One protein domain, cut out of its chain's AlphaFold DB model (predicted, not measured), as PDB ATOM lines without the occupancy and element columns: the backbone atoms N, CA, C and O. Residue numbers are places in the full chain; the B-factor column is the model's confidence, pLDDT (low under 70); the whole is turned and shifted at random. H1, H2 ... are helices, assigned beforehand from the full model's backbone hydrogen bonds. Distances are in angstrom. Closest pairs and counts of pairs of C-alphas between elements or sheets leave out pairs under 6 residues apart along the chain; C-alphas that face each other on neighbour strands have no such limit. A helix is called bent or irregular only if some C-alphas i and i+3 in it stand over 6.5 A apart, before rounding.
ATOM      1  N   TYR A   2      41.769  41.004  22.409       97.75
ATOM      2  CA  TYR A   2      43.049  41.480  21.846       97.75
ATOM      3  C   TYR A   2      43.588  42.791  22.435       97.75
ATOM      4  O   TYR A   2      44.463  43.405  21.845       97.75
ATOM      5  N   HIS A   3      43.110  43.245  23.591       97.50
ATOM      6  CA  HIS A   3      43.811  44.324  24.293       97.50
ATOM      7  C   HIS A   3      45.196  43.824  24.730       97.50
ATOM      8  O   HIS A   3      45.316  42.677  25.166       97.50
ATOM      9  N   LEU A   4      46.220  44.670  24.630       97.38
ATOM     10  CA  LEU A   4      47.573  44.369  25.108       97.38
ATOM     11  C   LEU A   4      47.608  44.321  26.638       97.38
ATOM     12  O   LEU A   4      48.190  43.415  27.228       97.38
ATOM     13  N   TYR A   5      46.940  45.288  27.266       97.25
ATOM     14  CA  TYR A   5      46.963  45.490  28.704       97.25
ATOM     15  C   TYR A   5      45.693  44.982  29.381       97.25
ATOM     16  O   TYR A   5      44.573  45.202  28.914       97.25
ATOM     17  N   ASP A   6      45.878  44.338  30.528       95.94
ATOM     18  CA  ASP A   6      44.801  44.084  31.477       95.94
ATOM     19  C   ASP A   6      44.431  45.381  32.227       95.94
ATOM     20  O   ASP A   6      45.011  46.451  32.015       95.94
ATOM     21  N   ARG A   7      43.453  45.322  33.135       93.31
ATOM     22  CA  ARG A   7      42.960  46.524  33.827       93.31
ATOM     23  C   ARG A   7      44.052  47.251  34.621       93.31
ATOM     24  O   ARG A   7      44.066  48.484  34.646       93.31
ATOM     25  N   ALA A   8      44.912  46.505  35.314       94.69
ATOM     26  CA  ALA A   8      45.920  47.067  36.207       94.69
ATOM     27  C   ALA A   8      47.120  47.601  35.414       94.69
ATOM     28  O   ALA A   8      47.546  48.741  35.626       94.69
ATOM     29  N   SER A   9      47.610  46.811  34.461       96.25
ATOM     30  CA  SER A   9      48.700  47.189  33.560       96.25
ATOM     31  C   SER A   9      48.324  48.370  32.670       96.25
ATOM     32  O   SER A   9      49.152  49.261  32.509       96.25
ATOM     33  N   MET A  10      47.072  48.477  32.208       95.56
ATOM     34  CA  MET A  10      46.631  49.636  31.425       95.56
ATOM     35  C   MET A  10      46.693  50.915  32.259       95.56
ATOM     36  O   MET A  10      47.198  51.936  31.804       95.56
ATOM     37  N   LYS A  11      46.230  50.864  33.516       93.31
ATOM     38  CA  LYS A  11      46.303  52.016  34.424       93.31
ATOM     39  C   LYS A  11      47.753  52.437  34.678       93.31
ATOM     40  O   LYS A  11      48.032  53.633  34.730       93.31
ATOM     41  N   LYS A  12      48.660  51.466  34.826       96.25
ATOM     42  CA  LYS A  12      50.096  51.716  35.001       96.25
ATOM     43  C   LYS A  12      50.713  52.343  33.744       96.25
ATOM     44  O   LYS A  12      51.299  53.413  33.852       96.25
ATOM     45  N   ALA A  13      50.499  51.749  32.571       96.00
ATOM     46  CA  ALA A  13      51.004  52.257  31.295       96.00
ATOM     47  C   ALA A  13      50.498  53.682  31.008       96.00
ATOM     48  O   ALA A  13      51.267  54.564  30.641       96.00
ATOM     49  N   MET A  14      49.216  53.946  31.275       93.75
ATOM     50  CA  MET A  14      48.621  55.280  31.148       93.75
ATOM     51  C   MET A  14      49.271  56.337  32.050       93.75
ATOM     52  O   MET A  14      49.297  57.502  31.659       93.75
ATOM     53  N   ALA A  15      49.732  55.958  33.245       93.81
ATOM     54  CA  ALA A  15      50.415  56.862  34.169       93.81
ATOM     55  C   ALA A  15      51.883  57.089  33.765       93.81
ATOM     56  O   ALA A  15      52.382  58.207  33.867       93.81
ATOM     57  N   GLU A  16      52.558  56.048  33.275       95.69
ATOM     58  CA  GLU A  16      53.933  56.130  32.768       95.69
ATOM     59  C   GLU A  16      54.028  57.005  31.513       95.69
ATOM     60  O   GLU A  16      54.892  57.878  31.438       95.69
ATOM     61  N   GLU A  17      53.109  56.834  30.560       94.75
ATOM     62  CA  GLU A  17      53.043  57.676  29.362       94.75
ATOM     63  C   GLU A  17      52.727  59.132  29.713       94.75
ATOM     64  O   GLU A  17      53.365  60.050  29.195       94.75
ATOM     65  N   GLU A  18      51.833  59.363  30.676       92.62
ATOM     66  CA  GLU A  18      51.527  60.716  31.141       92.62
ATOM     67  C   GLU A  18      52.736  61.392  31.800       92.62
ATOM     68  O   GLU A  18      52.981  62.574  31.546       92.62
ATOM     69  N   ALA A  19      53.537  60.649  32.571       94.62
ATOM     70  CA  ALA A  19      54.789  61.147  33.141       94.62
ATOM     71  C   ALA A  19      55.835  61.499  32.065       94.62
ATOM     72  O   ALA A  19      56.662  62.385  32.279       94.62
ATOM     73  N   ARG A  20      55.775  60.851  30.895       94.75
ATOM     74  CA  ARG A  20      56.598  61.162  29.709       94.75
ATOM     75  C   ARG A  20      56.011  62.276  28.835       94.75
ATOM     76  O   ARG A  20      56.600  62.625  27.817       94.75
ATOM     77  N   GLY A  21      54.865  62.837  29.219       92.25
ATOM     78  CA  GLY A  21      54.167  63.890  28.479       92.25
ATOM     79  C   GLY A  21      53.174  63.385  27.427       92.25
ATOM     80  O   GLY A  21      52.454  64.198  26.847       92.25
ATOM     81  N   ASN A  22      53.063  62.072  27.214       90.12
ATOM     82  CA  ASN A  22      52.059  61.485  26.333       90.12
ATOM     83  C   ASN A  22      50.732  61.293  27.080       90.12
ATOM     84  O   ASN A  22      50.565  60.411  27.921       90.12
ATOM     85  N   ARG A  23      49.738  62.111  26.735       89.38
ATOM     86  CA  ARG A  23      48.395  62.059  27.332       89.38
ATOM     87  C   ARG A  23      47.365  61.408  26.420       89.38
ATOM     88  O   ARG A  23      46.179  61.688  26.585       89.38
ATOM     89  N   HIS A  24      47.800  60.588  25.464       90.94
ATOM     90  CA  HIS A  24      46.934  60.042  24.418       90.94
ATOM     91  C   HIS A  24      46.781  58.524  24.461       90.94
ATOM     92  O   HIS A  24      45.811  58.029  23.901       90.94
ATOM     93  N   LEU A  25      47.637  57.796  25.201       94.00
ATOM     94  CA  LEU A  25      47.513  56.340  25.328       94.00
ATOM     95  C   LEU A  25      46.094  55.946  25.766       94.00
ATOM     96  O   LEU A  25      45.638  56.273  26.873       94.00
ATOM     97  N   SER A  26      45.407  55.215  24.891       94.19
ATOM     98  CA  SER A  26      44.041  54.766  25.107       94.19
ATOM     99  C   SER A  26      43.770  53.422  24.432       94.19
ATOM    100  O   SER A  26      44.503  52.989  23.553       94.19
ATOM    101  N   HIS A  27      42.657  52.780  24.797       94.31
ATOM    102  CA  HIS A  27      42.217  51.527  24.170       94.31
ATOM    103  C   HIS A  27      41.868  51.661  22.677       94.31
ATOM    104  O   HIS A  27      41.599  50.654  22.033       94.31
ATOM    105  N   PHE A  28      41.814  52.877  22.129       95.81
ATOM    106  CA  PHE A  28      41.568  53.092  20.705       95.81
ATOM    107  C   PHE A  28      42.836  52.956  19.863       95.81
ATOM    108  O   PHE A  28      42.740  52.516  18.718       95.81
ATOM    109  N   GLY A  29      43.996  53.297  20.422       95.62
ATOM    110  CA  GLY A  29      45.268  53.273  19.715       95.62
ATOM    111  C   GLY A  29      45.856  51.869  19.546       95.62
ATOM    112  O   GLY A  29      45.501  50.947  20.289       95.62
ATOM    113  N   PRO A  30      46.779  51.694  18.585       96.12
ATOM    114  CA  PRO A  30      47.473  50.430  18.359       96.12
ATOM    115  C   PRO A  30      48.316  50.011  19.569       96.12
ATOM    116  O   PRO A  30      48.392  48.828  19.869       96.12
ATOM    117  N   ASP A  31      48.856  50.964  20.329       95.06
ATOM    118  CA  ASP A  31      49.748  50.685  21.462       95.06
ATOM    119  C   ASP A  31      49.055  49.971  22.633       95.06
ATOM    120  O   ASP A  31      49.714  49.391  23.488       95.06
ATOM    121  N   ALA A  32      47.720  49.985  22.683       97.00
ATOM    122  CA  ALA A  32      46.941  49.264  23.688       97.00
ATOM    123  C   ALA A  32      46.345  47.947  23.161       97.00
ATOM    124  O   ALA A  32      45.553  47.315  23.868       97.00
ATOM    125  N   ASN A  33      46.689  47.526  21.937       98.06
ATOM    126  CA  ASN A  33      46.038  46.419  21.239       98.06
ATOM    127  C   ASN A  33      47.033  45.503  20.503       98.06
ATOM    128  O   ASN A  33      47.977  45.936  19.856       98.06
ATOM    129  N   LEU A  34      46.750  44.205  20.538       98.12
ATOM    130  CA  LEU A  34      47.448  43.135  19.826       98.12
ATOM    131  C   LEU A  34      46.919  43.025  18.386       98.12
ATOM    132  O   LEU A  34      46.260  42.052  18.010       98.12
ATOM    133  N   LEU A  35      47.112  44.085  17.593       98.31
ATOM    134  CA  LEU A  35      46.526  44.191  16.249       98.31
ATOM    135  C   LEU A  35      47.154  43.226  15.236       98.31
ATOM    136  O   LEU A  35      46.464  42.779  14.322       98.31
ATOM    137  N   LYS A  36      48.432  42.870  15.401       97.88
ATOM    138  CA  LYS A  36      49.097  41.883  14.535       97.88
ATOM    139  C   LYS A  36      48.568  40.477  14.801       97.88
ATOM    140  O   LYS A  36      48.331  39.722  13.870       97.88
ATOM    141  N   GLU A  37      48.325  40.145  16.061       98.19
ATOM    142  CA  GLU A  37      47.733  38.879  16.492       98.19
ATOM    143  C   GLU A  37      46.265  38.776  16.055       98.19
ATOM    144  O   GLU A  37      45.787  37.695  15.701       98.19
ATOM    145  N   LEU A  38      45.550  39.906  16.044       98.50
ATOM    146  CA  LEU A  38      44.206  39.987  15.482       98.50
ATOM    147  C   LEU A  38      44.217  39.752  13.963       98.50
ATOM    148  O   LEU A  38      43.452  38.917  13.479       98.50
ATOM    149  N   GLU A  39      45.106  40.425  13.220       98.50
ATOM    150  CA  GLU A  39      45.291  40.189  11.777       98.50
ATOM    151  C   GLU A  39      45.661  38.729  11.499       98.50
ATOM    152  O   GLU A  39      45.093  38.108  10.602       98.50
ATOM    153  N   GLU A  40      46.547  38.151  12.310       98.25
ATOM    154  CA  GLU A  40      46.953  36.754  12.193       98.25
ATOM    155  C   GLU A  40      45.787  35.788  12.405       98.25
ATOM    156  O   GLU A  40      45.682  34.795  11.688       98.25
ATOM    157  N   THR A  41      44.889  36.089  13.347       98.31
ATOM    158  CA  THR A  41      43.690  35.273  13.579       98.31
ATOM    159  C   THR A  41      42.765  35.316  12.366       98.31
ATOM    160  O   THR A  41      42.298  34.272  11.921       98.31
ATOM    161  N   PHE A  42      42.532  36.501  11.795       98.50
ATOM    162  CA  PHE A  42      41.710  36.652  10.591       98.50
ATOM    163  C   PHE A  42      42.333  35.917   9.399       98.50
ATOM    164  O   PHE A  42      41.650  35.183   8.684       98.50
ATOM    165  N   ARG A  43      43.647  36.078   9.211       98.19
ATOM    166  CA  ARG A  43      44.412  35.417   8.151       98.19
ATOM    167  C   ARG A  43      44.366  33.897   8.281       98.19
ATOM    168  O   ARG A  43      44.069  33.221   7.299       98.19
ATOM    169  N   SER A  44      44.657  33.373   9.471       97.75
ATOM    170  CA  SER A  44      44.643  31.933   9.750       97.75
ATOM    171  C   SER A  44      43.246  31.351   9.563       97.75
ATOM    172  O   SER A  44      43.095  30.323   8.909       97.75
ATOM    173  N   TYR A  45      42.206  32.046  10.028       97.56
ATOM    174  CA  TYR A  45      40.843  31.555   9.875       97.56
ATOM    175  C   TYR A  45      40.431  31.491   8.401       97.56
ATOM    176  O   TYR A  45      39.903  30.475   7.956       97.56
ATOM    177  N   GLY A  46      40.735  32.530   7.619       95.56
ATOM    178  CA  GLY A  46      40.449  32.539   6.181       95.56
ATOM    179  C   GLY A  46      41.215  31.474   5.386       95.56
ATOM    180  O   GLY A  46      40.733  31.032   4.348       95.56
ATOM    181  N   ALA A  47      42.391  31.048   5.860       95.12
ATOM    182  CA  ALA A  47      43.221  30.053   5.178       95.12
ATOM    183  C   ALA A  47      42.908  28.605   5.587       95.12
ATOM    184  O   ALA A  47      42.892  27.717   4.738       95.12
ATOM    185  N   THR A  48      42.707  28.354   6.882       94.69
ATOM    186  CA  THR A  48      42.642  26.998   7.453       94.69
ATOM    187  C   THR A  48      41.477  26.787   8.416       94.69
ATOM    188  O   THR A  48      41.337  25.692   8.952       94.69
ATOM    189  N   GLY A  49      40.644  27.800   8.668       95.25
ATOM    190  CA  GLY A  49      39.562  27.725   9.657       95.25
ATOM    191  C   GLY A  49      40.055  27.657  11.106       95.25
ATOM    192  O   GLY A  49      39.293  27.296  11.998       95.25
ATOM    193  N   THR A  50      41.326  27.988  11.355       96.25
ATOM    194  CA  THR A  50      41.956  27.928  12.681       96.25
ATOM    195  C   THR A  50      42.396  29.313  13.147       96.25
ATOM    196  O   THR A  50      42.521  30.255  12.370       96.25
ATOM    197  N   GLY A  51      42.627  29.463  14.445       96.75
ATOM    198  CA  GLY A  51      43.072  30.715  15.045       96.75
ATOM    199  C   GLY A  51      43.040  30.614  16.560       96.75
ATOM    200  O   GLY A  51      42.662  29.574  17.097       96.75
ATOM    201  N   LYS A  52      43.415  31.689  17.252       97.19
ATOM    202  CA  LYS A  52      43.413  31.730  18.718       97.19
ATOM    203  C   LYS A  52      42.582  32.885  19.228       97.19
ATOM    204  O   LYS A  52      42.578  33.953  18.631       97.19
ATOM    205  N   THR A  53      41.928  32.691  20.363       97.69
ATOM    206  CA  THR A  53      41.194  33.738  21.077       97.69
ATOM    207  C   THR A  53      41.424  33.621  22.580       97.69
ATOM    208  O   THR A  53      41.944  32.621  23.067       97.69
ATOM    209  N   ARG A  54      41.045  34.655  23.326       96.56
ATOM    210  CA  ARG A  54      41.015  34.662  24.792       96.56
ATOM    211  C   ARG A  54      39.897  35.565  25.285       96.56
ATOM    212  O   ARG A  54      39.512  36.517  24.598       96.56
ATOM    213  N   HIS A  55      39.433  35.340  26.503       95.19
ATOM    214  CA  HIS A  55      38.385  36.152  27.116       95.19
ATOM    215  C   HIS A  55      39.004  37.239  27.989       95.19
ATOM    216  O   HIS A  55      40.012  37.011  28.653       95.19
ATOM    217  N   TYR A  56      38.435  38.446  27.951       95.12
ATOM    218  CA  TYR A  56      38.734  39.478  28.945       95.12
ATOM    219  C   TYR A  56      37.603  39.456  29.960       95.12
ATOM    220  O   TYR A  56      36.460  39.676  29.579       95.12
ATOM    221  N   VAL A  57      37.921  39.171  31.217       93.75
ATOM    222  CA  VAL A  57      36.911  38.994  32.260       93.75
ATOM    223  C   VAL A  57      36.480  40.365  32.770       93.75
ATOM    224  O   VAL A  57      37.274  41.108  33.350       93.75
ATOM    225  N   HIS A  58      35.228  40.738  32.540       88.38
ATOM    226  CA  HIS A  58      34.723  42.075  32.835       88.38
ATOM    227  C   HIS A  58      34.281  42.234  34.295       88.38
ATOM    228  O   HIS A  58      34.593  43.262  34.919       88.38
ATOM    229  N   ASP A  59      33.608  41.226  34.847       89.44
ATOM    230  CA  ASP A  59      32.942  41.279  36.150       89.44
ATOM    231  C   ASP A  59      33.099  39.989  36.976       89.44
ATOM    232  O   ASP A  59      33.822  39.066  36.603       89.44
ATOM    233  N   ALA A  60      32.473  39.966  38.156       88.50
ATOM    234  CA  ALA A  60      32.571  38.859  39.101       88.50
ATOM    235  C   ALA A  60      31.880  37.572  38.612       88.50
ATOM    236  O   ALA A  60      32.353  36.487  38.938       88.50
ATOM    237  N   GLY A  61      30.804  37.681  37.825       91.31
ATOM    238  CA  GLY A  61      30.106  36.511  37.290       91.31
ATOM    239  C   GLY A  61      30.937  35.813  36.216       91.31
ATOM    240  O   GLY A  61      31.064  34.589  36.209       91.31
ATOM    241  N   GLU A  62      31.590  36.587  35.350       91.00
ATOM    242  CA  GLU A  62      32.571  36.030  34.416       91.00
ATOM    243  C   GLU A  62      33.801  35.470  35.139       91.00
ATOM    244  O   GLU A  62      34.330  34.438  34.727       91.00
ATOM    245  N   ALA A  63      34.246  36.108  36.227       92.56
ATOM    246  CA  ALA A  63      35.379  35.619  37.010       92.56
ATOM    247  C   ALA A  63      35.105  34.238  37.618       92.56
ATOM    248  O   ALA A  63      35.978  33.373  37.592       92.56
ATOM    249  N   GLU A  64      33.882  34.005  38.103       92.50
ATOM    250  CA  GLU A  64      33.440  32.688  38.569       92.50
ATOM    251  C   GLU A  64      33.415  31.663  37.425       92.50
ATOM    252  O   GLU A  64      33.938  30.560  37.570       92.50
ATOM    253  N   LYS A  65      32.890  32.048  36.254       93.31
ATOM    254  CA  LYS A  65      32.815  31.178  35.070       93.31
ATOM    255  C   LYS A  65      34.188  30.760  34.535       93.31
ATOM    256  O   LYS A  65      34.354  29.620  34.111       93.31
ATOM    257  N   PHE A  66      35.142  31.688  34.488       91.88
ATOM    258  CA  PHE A  66      36.450  31.474  33.860       91.88
ATOM    259  C   PHE A  66      37.572  31.162  34.855       91.88
ATOM    260  O   PHE A  66      38.675  30.823  34.431       91.88
ATOM    261  N   GLY A  67      37.321  31.280  36.163       93.19
ATOM    262  CA  GLY A  67      38.305  30.998  37.209       93.19
ATOM    263  C   GLY A  67      39.479  31.982  37.258       93.19
ATOM    264  O   GLY A  67      40.503  31.672  37.864       93.19
ATOM    265  N   VAL A  68      39.355  33.158  36.631       93.88
ATOM    266  CA  VAL A  68      40.381  34.215  36.644       93.88
ATOM    267  C   VAL A  68      39.794  35.546  37.131       93.88
ATOM    268  O   VAL A  68      38.605  35.794  36.930       93.88
ATOM    269  N   PRO A  69      40.583  36.423  37.782       94.44
ATOM    270  CA  PRO A  69      40.056  37.653  38.368       94.44
ATOM    271  C   PRO A  69      39.431  38.626  37.356       94.44
ATOM    272  O   PRO A  69      39.900  38.793  36.231       94.44
ATOM    273  N   ALA A  70      38.418  39.378  37.791       94.75
ATOM    274  CA  ALA A  70      37.845  40.439  36.971       94.75
ATOM    275  C   ALA A  70      38.890  41.512  36.621       94.75
ATOM    276  O   ALA A  70      39.548  42.099  37.484       94.75
ATOM    277  N   GLY A  71      38.977  41.836  35.337       94.19
ATOM    278  CA  GLY A  71      39.936  42.768  34.768       94.19
ATOM    279  C   GLY A  71      41.199  42.117  34.210       94.19
ATOM    280  O   GLY A  71      42.066  42.882  33.788       94.19
ATOM    281  N   THR A  72      41.303  40.783  34.185       96.12
ATOM    282  CA  THR A  72      42.404  40.033  33.555       96.12
ATOM    283  C   THR A  72      41.942  39.293  32.297       96.12
ATOM    284  O   THR A  72      40.762  39.313  31.936       96.12
ATOM    285  N   PHE A  73      42.885  38.661  31.596       97.00
ATOM    286  CA  PHE A  73      42.580  37.767  30.481       97.00
ATOM    287  C   PHE A  73      42.659  36.307  30.912       97.00
ATOM    288  O   PHE A  73      43.434  35.968  31.806       97.00
ATOM    289  N   THR A  74      41.897  35.451  30.241       97.00
ATOM    290  CA  THR A  74      42.172  34.013  30.224       97.00
ATOM    291  C   THR A  74      43.406  33.722  29.371       97.00
ATOM    292  O   THR A  74      43.848  34.562  28.577       97.00
ATOM    293  N   GLU A  75      43.912  32.496  29.475       96.81
ATOM    294  CA  GLU A  75      44.884  31.973  28.518       96.81
ATOM    295  C   GLU A  75      44.315  31.952  27.092       96.81
ATOM    296  O   GLU A  75      43.095  31.956  26.876       96.81
ATOM    297  N   TRP A  76      45.221  31.954  26.115       97.62
ATOM    298  CA  TRP A  76      44.863  31.764  24.714       97.62
ATOM    299  C   TRP A  76      44.395  30.331  24.473       97.62
ATOM    300  O   TRP A  76      45.057  29.378  24.874       97.62
ATOM    301  N   GLN A  77      43.290  30.199  23.751       97.00
ATOM    302  CA  GLN A  77      42.710  28.928  23.333       97.00
ATOM    303  C   GLN A  77      42.508  28.918  21.820       97.00
ATOM    304  O   GLN A  77      42.284  29.972  21.215       97.00
ATOM    305  N   ASP A  78      42.565  27.733  21.221       97.75
ATOM    306  CA  ASP A  78      42.251  27.565  19.807       97.75
ATOM    307  C   ASP A  78      40.757  27.828  19.549       97.75
ATOM    308  O   ASP A  78      39.897  27.634  20.419       97.75
ATOM    309  N   LEU A  79      40.446  28.331  18.356       96.81
ATOM    310  CA  LEU A  79      39.069  28.470  17.894       96.81
ATOM    311  C   LEU A  79      38.428  27.085  17.692       96.81
ATOM    312  O   LEU A  79      39.129  26.141  17.324       96.81
ATOM    313  N   PRO A  80      37.103  26.951  17.882       94.62
ATOM    314  CA  PRO A  80      36.405  25.702  17.599       94.62
ATOM    315  C   PRO A  80      36.550  25.275  16.134       94.62
ATOM    316  O   PRO A  80      36.330  26.072  15.214       94.62
ATOM    317  N   GLU A  81      36.862  23.997  15.930       93.25
ATOM    318  CA  GLU A  81      36.953  23.390  14.604       93.25
ATOM    319  C   GLU A  81      35.580  23.276  13.924       93.25
ATOM    320  O   GLU A  81      34.534  23.232  14.574       93.25
ATOM    321  N   GLY A  82      35.582  23.205  12.589       91.06
ATOM    322  CA  GLY A  82      34.371  22.964  11.797       91.06
ATOM    323  C   GLY A  82      33.382  24.132  11.753       91.06
ATOM    324  O   GLY A  82      32.244  23.948  11.324       91.06
ATOM    325  N   SER A  83      33.795  25.328  12.176       94.81
ATOM    326  CA  SER A  83      32.981  26.539  12.093       94.81
ATOM    327  C   SER A  83      32.774  26.993  10.637       94.81
ATOM    328  O   SER A  83      33.630  26.821   9.769       94.81
ATOM    329  N   ASP A  84      31.592  27.546  10.345       94.38
ATOM    330  CA  ASP A  84      31.263  28.052   9.006       94.38
ATOM    331  C   ASP A  84      31.778  29.479   8.780       94.38
ATOM    332  O   ASP A  84      32.170  29.818   7.666       94.38
ATOM    333  N   ILE A  85      31.791  30.307   9.831       95.62
ATOM    334  CA  ILE A  85      32.203  31.715   9.793       95.62
ATOM    335  C   ILE A  85      32.897  32.126  11.096       95.62
ATOM    336  O   ILE A  85      32.518  31.681  12.181       95.62
ATOM    337  N   LEU A  86      33.864  33.038  10.982       97.25
ATOM    338  CA  LEU A  86      34.418  33.768  12.117       97.25
ATOM    339  C   LEU A  86      33.618  35.053  12.297       97.25
ATOM    340  O   LEU A  86      33.517  35.867  11.382       97.25
ATOM    341  N   PHE A  87      33.080  35.248  13.496       97.75
ATOM    342  CA  PHE A  87      32.434  36.493  13.883       97.75
ATOM    343  C   PHE A  87      33.348  37.278  14.825       97.75
ATOM    344  O   PHE A  87      33.754  36.775  15.872       97.75
ATOM    345  N   TYR A  88      33.658  38.517  14.449       98.19
ATOM    346  CA  TYR A  88      34.410  39.453  15.274       98.19
ATOM    347  C   TYR A  88      33.538  40.661  15.612       98.19
ATOM    348  O   TYR A  88      33.002  41.321  14.723       98.19
ATOM    349  N   GLU A  89      33.482  40.987  16.900       97.75
ATOM    350  CA  GLU A  89      32.894  42.218  17.412       97.75
ATOM    351  C   GLU A  89      33.951  42.984  18.213       97.75
ATOM    352  O   GLU A  89      34.606  42.442  19.107       97.75
ATOM    353  N   GLY A  90      34.136  44.261  17.884       96.50
ATOM    354  CA  GLY A  90      35.111  45.107  18.553       96.50
ATOM    355  C   GLY A  90      35.373  46.408  17.810       96.50
ATOM    356  O   GLY A  90      34.748  46.717  16.799       96.50
ATOM    357  N   LEU A  91      36.323  47.179  18.330       97.19
ATOM    358  CA  LEU A  91      36.652  48.515  17.830       97.19
ATOM    359  C   LEU A  91      37.658  48.509  16.672       97.19
ATOM    360  O   LEU A  91      37.909  49.570  16.111       97.19
ATOM    361  N   HIS A  92      38.240  47.355  16.323       98.44
ATOM    362  CA  HIS A  92      39.384  47.265  15.403       98.44
ATOM    363  C   HIS A  92      39.186  46.270  14.249       98.44
ATOM    364  O   HIS A  92      40.154  45.812  13.646       98.44
ATOM    365  N   GLY A  93      37.935  45.933  13.927       98.19
ATOM    366  CA  GLY A  93      37.599  44.899  12.937       98.19
ATOM    367  C   GLY A  93      37.888  45.272  11.482       98.19
ATOM    368  O   GLY A  93      37.851  44.404  10.614       98.19
ATOM    369  N   ALA A  94      38.175  46.545  11.196       98.44
ATOM    370  CA  ALA A  94      38.485  47.023   9.850       98.44
ATOM    371  C   ALA A  94      39.692  47.980   9.835       98.44
ATOM    372  O   ALA A  94      39.779  48.888   9.007       98.44
ATOM    373  N   VAL A  95      40.640  47.793  10.758       98.06
ATOM    374  CA  VAL A  95      41.864  48.604  10.832       98.06
ATOM    375  C   VAL A  95      42.766  48.371   9.621       98.06
ATOM    376  O   VAL A  95      43.000  47.237   9.201       98.06
ATOM    377  N   THR A  96      43.339  49.464   9.115       97.56
ATOM    378  CA  THR A  96      44.428  49.459   8.133       97.56
ATOM    379  C   THR A  96      45.489  50.481   8.544       97.56
ATOM    380  O   THR A  96      45.248  51.683   8.483       97.56
ATOM    381  N   LEU A  97      46.674  50.008   8.940       96.31
ATOM    382  CA  LEU A  97      47.834  50.821   9.326       96.31
ATOM    383  C   LEU A  97      49.001  50.488   8.397       96.31
ATOM    384  O   LEU A  97      49.833  49.629   8.692       96.31
ATOM    385  N   LYS A  98      49.060  51.175   7.250       91.62
ATOM    386  CA  LYS A  98      50.057  50.912   6.197       91.62
ATOM    387  C   LYS A  98      51.494  51.002   6.713       91.62
ATOM    388  O   LYS A  98      52.301  50.137   6.401       91.62
ATOM    389  N   GLU A  99      51.786  52.004   7.539       92.25
ATOM    390  CA  GLU A  99      53.120  52.238   8.111       92.25
ATOM    391  C   GLU A  99      53.568  51.123   9.067       92.25
ATOM    392  O   GLU A  99      54.759  50.862   9.196       92.25
ATOM    393  N   GLN A 100      52.619  50.426   9.697       91.81
ATOM    394  CA  GLN A 100      52.891  49.308  10.604       91.81
ATOM    395  C   GLN A 100      52.760  47.939   9.918       91.81
ATOM    396  O   GLN A 100      52.944  46.906  10.565       91.81
ATOM    397  N   GLY A 101      52.439  47.924   8.617       95.94
ATOM    398  CA  GLY A 101      52.217  46.708   7.838       95.94
ATOM    399  C   GLY A 101      50.942  45.941   8.201       95.94
ATOM    400  O   GLY A 101      50.852  44.767   7.862       95.94
ATOM    401  N   ILE A 102      49.974  46.578   8.873       97.50
ATOM    402  CA  ILE A 102      48.750  45.926   9.368       97.50
ATOM    403  C   ILE A 102      47.584  46.237   8.432       97.50
ATOM    404  O   ILE A 102      47.292  47.406   8.161       97.50
ATOM    405  N   ASN A 103      46.871  45.213   7.967       98.06
ATOM    406  CA  ASN A 103      45.614  45.390   7.243       98.06
ATOM    407  C   ASN A 103      44.643  44.256   7.586       98.06
ATOM    408  O   ASN A 103      44.593  43.237   6.903       98.06
ATOM    409  N   ILE A 104      43.852  44.465   8.639       98.38
ATOM    410  CA  ILE A 104      42.821  43.521   9.092       98.38
ATOM    411  C   ILE A 104      41.638  43.523   8.116       98.38
ATOM    412  O   ILE A 104      41.090  42.468   7.799       98.38
ATOM    413  N   ALA A 105      41.281  44.696   7.580       97.88
ATOM    414  CA  ALA A 105      40.127  44.861   6.698       97.88
ATOM    415  C   ALA A 105      40.172  43.953   5.455       97.88
ATOM    416  O   ALA A 105      39.132  43.449   5.034       97.88
ATOM    417  N   LYS A 106      41.361  43.698   4.883       97.69
ATOM    418  CA  LYS A 106      41.512  42.835   3.693       97.69
ATOM    419  C   LYS A 106      41.132  41.369   3.939       97.69
ATOM    420  O   LYS A 106      40.938  40.642   2.973       97.69
ATOM    421  N   HIS A 107      41.079  40.933   5.198       98.12
ATOM    422  CA  HIS A 107      40.791  39.549   5.569       98.12
ATOM    423  C   HIS A 107      39.317  39.305   5.925       98.12
ATOM    424  O   HIS A 107      38.961  38.178   6.244       98.12
ATOM    425  N   ALA A 108      38.469  40.340   5.895       98.06
ATOM    426  CA  ALA A 108      37.052  40.231   6.225       98.06
ATOM    427  C   ALA A 108      36.165  40.377   4.979       98.06
ATOM    428  O   ALA A 108      36.112  41.449   4.357       98.06
ATOM    429  N   ASP A 109      35.407  39.323   4.670       97.75
ATOM    430  CA  ASP A 109      34.478  39.287   3.532       97.75
ATOM    431  C   ASP A 109      33.282  40.236   3.703       97.75
ATOM    432  O   ASP A 109      32.780  40.785   2.723       97.75
ATOM    433  N   LEU A 110      32.847  40.465   4.947       98.19
ATOM    434  CA  LEU A 110      31.766  41.386   5.300       98.19
ATOM    435  C   LEU A 110      32.165  42.235   6.511       98.19
ATOM    436  O   LEU A 110      32.434  41.714   7.592       98.19
TER     437      LEU A 110
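What this domain is: This is residues 2 to 110 of the 251 residues of a protein of Rhodomicrobium udaipurense JA643 (UniProt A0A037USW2). The model has little regular structure: three separate helices are strung on long loops in a flat, irregular frame, with H2 the longest and H1 and H3 set away from it and from each other. The loop out to H3 and the loop back from it are joined by a short pairing. The printed part has 109 residues, 34 of them in the named helices H1, H2 and H3, in that order, with no named strand; the class is all helix. It is only just compact, close to loose, with a radius of gyration of the C-alphas of 15.6 A and spans of 46 by 41 by 18 A.

Where its parts are: H2, residues 35 to 48, is 19.7 A long from C-alpha 35 at (46.526, 44.191, 16.249). H1, residues 7 to 19, is 18.8 A long. H3, residues 60 to 66, ends at C-alpha 66 at (36.450, 31.474, 33.860).

How they stand to each other: H2 is apart from H1 and H3, and H1 and H3 are apart. Residues 52 to 53 pair antiparallel with 77 to 78, and 96 to 97 with 102 to 103. In H1, H2 and H3 every O i to N i+4 pair is within hydrogen-bond range.

The domain as a whole: The C-alphas of Gly 21 and Gly 82, the two farthest apart, are 48.4 A apart. Both links are long; residues 67 to 110 have no named element. The printed part has no cut, and no printed residue is under 70.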